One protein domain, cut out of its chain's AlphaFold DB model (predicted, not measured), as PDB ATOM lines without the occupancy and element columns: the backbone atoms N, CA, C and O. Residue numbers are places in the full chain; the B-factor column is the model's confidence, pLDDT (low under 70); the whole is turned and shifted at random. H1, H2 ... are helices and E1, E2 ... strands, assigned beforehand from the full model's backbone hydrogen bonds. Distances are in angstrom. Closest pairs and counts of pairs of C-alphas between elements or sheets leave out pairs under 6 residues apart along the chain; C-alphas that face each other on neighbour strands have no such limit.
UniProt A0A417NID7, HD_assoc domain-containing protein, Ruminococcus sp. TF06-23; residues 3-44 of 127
ATOM      1  N   PHE A   3     155.917 116.614 131.137       89.69
ATOM      2  CA  PHE A   3     154.548 117.128 131.187       89.69
ATOM      3  C   PHE A   3     153.523 115.990 131.116       89.69
ATOM      4  O   PHE A   3     153.483 115.254 130.126       89.69
ATOM      5  N   ILE A   4     152.695 115.871 132.150       89.56
ATOM      6  CA  ILE A   4     151.541 114.972 132.230       89.56
ATOM      7  C   ILE A   4     150.264 115.797 132.109       89.56
ATOM      8  O   ILE A   4     150.222 116.926 132.588       89.56
ATOM      9  N   LYS A   5     149.237 115.262 131.443       90.12
ATOM     10  CA  LYS A   5     147.906 115.882 131.467       90.12
ATOM     11  C   LYS A   5     147.297 115.661 132.844       90.12
ATOM     12  O   LYS A   5     147.431 114.563 133.377       90.12
ATOM     13  N   ILE A   6     146.634 116.678 133.373       88.12
ATOM     14  CA  ILE A   6     145.933 116.588 134.653       88.12
ATOM     15  C   ILE A   6     144.431 116.741 134.446       88.12
ATOM     16  O   ILE A   6     143.981 117.458 133.551       88.12
ATOM     17  N   THR A   7     143.667 116.020 135.253       88.75
ATOM     18  CA  THR A   7     142.203 116.085 135.256       88.75
ATOM     19  C   THR A   7     141.704 117.369 135.924       88.75
ATOM     20  O   THR A   7     142.425 117.991 136.704       88.75
ATOM     21  N   GLU A   8     140.452 117.764 135.670       88.06
ATOM     22  CA  GLU A   8     139.839 118.924 136.343       88.06
ATOM     23  C   GLU A   8     139.781 118.756 137.871       88.06
ATOM     24  O   GLU A   8     139.966 119.719 138.613       88.06
ATOM     25  N   GLU A   9     139.606 117.524 138.359       88.06
ATOM     26  CA  GLU A   9     139.653 117.218 139.793       88.06
ATOM     27  C   GLU A   9     141.055 117.461 140.375       88.06
ATOM     28  O   GLU A   9     141.209 118.084 141.428       88.06
ATOM     29  N   GLU A  10     142.104 117.024 139.671       85.25
ATOM     30  CA  GLU A  10     143.487 117.276 140.082       85.25
ATOM     31  C   GLU A  10     143.850 118.759 140.018       85.25
ATOM     32  O   GLU A  10     144.547 119.239 140.914       85.25
ATOM     33  N   LYS A  11     143.351 119.493 139.015       87.62
ATOM     34  CA  LYS A  11     143.511 120.951 138.924       87.62
ATOM     35  C   LYS A  11     142.902 121.650 140.126       87.62
ATOM     36  O   LYS A  11     143.587 122.440 140.772       87.62
ATOM     37  N   ALA A  12     141.656 121.320 140.465       88.75
ATOM     38  CA  ALA A  12     140.968 121.897 141.613       88.75
ATOM     39  C   ALA A  12     141.703 121.578 142.923       88.75
ATOM     40  O   ALA A  12     141.921 122.462 143.749       88.75
ATOM     41  N   LYS A  13     142.162 120.331 143.091       86.44
ATOM     42  CA  LYS A  13     142.887 119.893 144.290       86.44
ATOM     43  C   LYS A  13     144.259 120.555 144.449       86.44
ATOM     44  O   LYS A  13     144.694 120.775 145.575       86.44
ATOM     45  N   ARG A  14     144.970 120.809 143.347       85.19
ATOM     46  CA  ARG A  14     146.336 121.368 143.353       85.19
ATOM     47  C   ARG A  14     146.373 122.884 143.150       85.19
ATOM     48  O   ARG A  14     147.441 123.469 143.288       85.19
ATOM     49  N   GLY A  15     145.240 123.512 142.832       85.12
ATOM     50  CA  GLY A  15     145.168 124.936 142.489       85.12
ATOM     51  C   GLY A  15     145.806 125.265 141.136       85.12
ATOM     52  O   GLY A  15     146.340 126.356 140.955       85.12
ATOM     53  N   SER A  16     145.797 124.317 140.195       87.38
ATOM     54  CA  SER A  16     146.484 124.452 138.910       87.38
ATOM     55  C   SER A  16     145.598 125.089 137.850       87.38
ATOM     56  O   SER A  16     144.453 124.683 137.661       87.38
ATOM     57  N   GLN A  17     146.145 126.060 137.119       89.69
ATOM     58  CA  GLN A  17     145.460 126.720 135.999       89.69
ATOM     59  C   GLN A  17     145.793 126.089 134.638       89.69
ATOM     60  O   GLN A  17     145.230 126.485 133.621       89.69
ATOM     61  N   PHE A  18     146.716 125.123 134.598       87.94
ATOM     62  CA  PHE A  18     147.240 124.553 133.358       87.94
ATOM     63  C   PHE A  18     146.703 123.144 133.109       87.94
ATOM     64  O   PHE A  18     146.535 122.356 134.028       87.94
ATOM     65  N   ASP A  19     146.517 122.775 131.841       88.12
ATOM     66  CA  ASP A  19     146.081 121.421 131.450       88.12
ATOM     67  C   ASP A  19     147.161 120.348 131.641       88.12
ATOM     68  O   ASP A  19     146.910 119.151 131.462       88.12
ATOM     69  N   LYS A  20     148.394 120.775 131.934       90.25
ATOM     70  CA  LYS A  20     149.551 119.903 132.095       90.25
ATOM     71  C   LYS A  20     150.450 120.376 133.225       90.25
ATOM     72  O   LYS A  20     150.686 121.570 133.374       90.25
ATOM     73  N   GLU A  21     151.040 119.418 133.927       88.94
ATOM     74  CA  GLU A  21     151.999 119.648 135.010       88.94
ATOM     75  C   GLU A  21     153.256 118.807 134.830       88.94
ATOM     76  O   GLU A  21     153.253 117.794 134.128       88.94
ATOM     77  N   LEU A  22     154.345 119.211 135.483       89.50
ATOM     78  CA  LEU A  22     155.527 118.367 135.585       89.50
ATOM     79  C   LEU A  22     155.224 117.170 136.495       89.50
ATOM     80  O   LEU A  22     154.856 117.339 137.654       89.50
ATOM     81  N   GLY A  23     155.422 115.956 135.986       87.88
ATOM     82  CA  GLY A  23     155.177 114.736 136.746       87.88
ATOM     83  C   GLY A  23     155.960 113.521 136.256       87.88
ATOM     84  O   GLY A  23     156.828 113.592 135.373       87.88
ATOM     85  N   PHE A  24     155.664 112.374 136.862       90.25
ATOM     86  CA  PHE A  24     156.205 111.082 136.452       90.25
ATOM     87  C   PHE A  24     155.303 110.470 135.379       90.25
ATOM     88  O   PHE A  24     154.121 110.257 135.620       90.25
ATOM     89  N   LYS A  25     155.865 110.184 134.197       86.88
ATOM     90  CA  LYS A  25     155.113 109.590 133.080       86.88
ATOM     91  C   LYS A  25     154.747 108.122 133.317       86.88
ATOM     92  O   LYS A  25     153.696 107.693 132.871       86.88
ATOM     93  N   GLU A  26     155.621 107.378 133.994       88.25
ATOM     94  CA  GLU A  26     155.474 105.927 134.203       88.25
ATOM     95  C   GLU A  26     155.136 105.586 135.659       88.25
ATOM     96  O   GLU A  26     154.250 104.785 135.921       88.25
ATOM     97  N   TYR A  27     155.789 106.241 136.623       88.56
ATOM     98  CA  TYR A  27     155.641 105.949 138.057       88.56
ATOM     99  C   TYR A  27     154.753 106.957 138.803       88.56
ATOM    100  O   TYR A  27     154.937 107.174 140.000       88.56
ATOM    101  N   GLY A  28     153.817 107.609 138.105       86.88
ATOM    102  CA  GLY A  28     152.924 108.617 138.693       86.88
ATOM    103  C   GLY A  28     152.099 108.063 139.852       86.88
ATOM    104  O   GLY A  28     152.152 108.601 140.958       86.88
ATOM    105  N   ASP A  29     151.427 106.934 139.621       87.69
ATOM    106  CA  ASP A  29     150.576 106.286 140.623       87.69
ATOM    107  C   ASP A  29     151.382 105.761 141.811       87.69
ATOM    108  O   ASP A  29     150.959 105.900 142.957       87.69
ATOM    109  N   LEU A  30     152.582 105.224 141.560       90.56
ATOM    110  CA  LEU A  30     153.488 104.774 142.618       90.56
ATOM    111  C   LEU A  30     153.945 105.945 143.494       90.56
ATOM    112  O   LEU A  30     153.873 105.860 144.718       90.56
ATOM    113  N   ALA A  31     154.378 107.052 142.886       89.38
ATOM    114  CA  ALA A  31     154.781 108.247 143.622       89.38
ATOM    115  C   ALA A  31     153.607 108.840 144.421       89.38
ATOM    116  O   ALA A  31     153.784 109.253 145.571       89.38
ATOM    117  N   HIS A  32     152.400 108.846 143.845       86.38
ATOM    118  CA  HIS A  32     151.193 109.311 144.525       86.38
ATOM    119  C   HIS A  32     150.807 108.405 145.700       86.38
ATOM    120  O   HIS A  32     150.562 108.896 146.804       86.38
ATOM    121  N   GLY A  33     150.797 107.089 145.480       88.50
ATOM    122  CA  GLY A  33     150.521 106.085 146.502       88.50
ATOM    123  C   GLY A  33     151.523 106.156 147.650       88.50
ATOM    124  O   GLY A  33     151.117 106.194 148.809       88.50
ATOM    125  N   LEU A  34     152.815 106.291 147.336       90.19
ATOM    126  CA  LEU A  34     153.862 106.459 148.339       90.19
ATOM    127  C   LEU A  34     153.656 107.745 149.141       90.19
ATOM    128  O   LEU A  34     153.635 107.690 150.364       90.19
ATOM    129  N   LYS A  35     153.405 108.886 148.484       87.75
ATOM    130  CA  LYS A  35     153.107 110.149 149.179       87.75
ATOM    131  C   LYS A  35     151.907 110.008 150.120       87.75
ATOM    132  O   LYS A  35     151.958 110.500 151.244       87.75
ATOM    133  N   LYS A  36     150.844 109.328 149.680       87.19
ATOM    134  CA  LYS A  36     149.631 109.103 150.480       87.19
ATOM    135  C   LYS A  36     149.904 108.225 151.702       87.19
ATOM    136  O   LYS A  36     149.447 108.562 152.792       87.19
ATOM    137  N   ILE A  37     150.649 107.133 151.534       87.56
ATOM    138  CA  ILE A  37     151.018 106.229 152.631       87.56
ATOM    139  C   ILE A  37     151.950 106.941 153.613       87.56
ATOM    140  O   ILE A  37     151.664 106.954 154.804       87.56
ATOM    141  N   THR A  38     153.001 107.608 153.130       84.88
ATOM    142  CA  THR A  38     153.926 108.389 153.966       84.88
ATOM    143  C   THR A  38     153.178 109.443 154.780       84.88
ATOM    144  O   THR A  38     153.376 109.533 155.986       84.88
ATOM    145  N   TYR A  39     152.264 110.191 154.157       79.75
ATOM    146  CA  TYR A  39     151.445 111.168 154.872       79.75
ATOM    147  C   TYR A  39     150.556 110.511 155.939       79.75
ATOM    148  O   TYR A  39     150.512 110.977 157.072       79.75
ATOM    149  N   SER A  40     149.890 109.403 155.602       79.06
ATOM    150  CA  SER A  40     148.951 108.733 156.514       79.06
ATOM    151  C   SER A  40     149.648 108.032 157.683       79.06
ATOM    152  O   SER A  40     149.084 107.960 158.766       79.06
ATOM    153  N   CYS A  41     150.854 107.496 157.477       74.81
ATOM    154  CA  CYS A  41     151.555 106.696 158.481       74.81
ATOM    155  C   CYS A  41     152.597 107.489 159.280       74.81
ATOM    156  O   CYS A  41     152.825 107.166 160.441       74.81
ATOM    157  N   ILE A  42     153.253 108.486 158.677       72.38
ATOM    158  CA  ILE A  42     154.349 109.223 159.327       72.38
ATOM    159  C   ILE A  42     153.844 110.515 159.957       72.38
ATOM    160  O   ILE A  42     154.148 110.767 161.117       72.38
ATOM    161  N   ASN A  43     153.045 111.308 159.237       62.00
ATOM    162  CA  ASN A  43     152.578 112.598 159.761       62.00
ATOM    163  C   ASN A  43     151.405 112.453 160.743       62.00
ATOM    164  O   ASN A  43     151.100 113.391 161.467       62.00
ATOM    165  N   HIS A  44     150.759 111.284 160.796       65.50
ATOM    166  CA  HIS A  44     149.673 110.990 161.736       65.50
ATOM    167  C   HIS A  44     150.170 110.248 162.985       65.50
ATOM    168  O   HIS A  44     149.540 109.300 163.450       65.50
TER     169      HIS A  44
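Overview. This is residues 3 to 44 of the 127 residues of the protein "HD_assoc domain-containing protein" of Ruminococcus sp. TF06-23 (UniProt A0A417NID7). What shape is this? A small head, with the two-stranded antiparallel sheet E1 - E2 and short helix H1 in the loop joining its strands, bears one long arm, helix H2. Residues 33 to 44, of which 33 to 42 belong to H2, stick out. What is printed? The printed part has 42 residues, mixed in class, ordered E1, H1, E2, H2; it is loose, radius of gyration of the C-alphas 11.8 A, spanning 32 by 22 by 12 A.

Along the chain. Where are the strands? E1 is residues 3 to 5, 6.8 A, from C-alpha 3 at (154.548, 117.128, 131.187); E2 is residues 20 to 23, 8.9 A. And the helices? H1 is residues 8 to 14, 9.9 A; H2 is residues 28 to 42, 20.7 A, ending at C-alpha 42 (154.349, 109.223, 159.327).

Arrangement. How do the strands pair? E1 and E2 are antiparallel, 124 degrees between directions; N 4 and O 21 are within hydrogen-bond range, 2.8 A. And the helices? H2 is apart from E1 and H1. In both helices every O i to N i+4 pair is within range.

Size, cuts and confidence. How large? The farthest C-alphas, Asp 19 and His 44, are 32.2 A apart. Any cut or weakness? The printed part has no cut, its three links are tight, and residues 43 to 44 have pLDDT under 70.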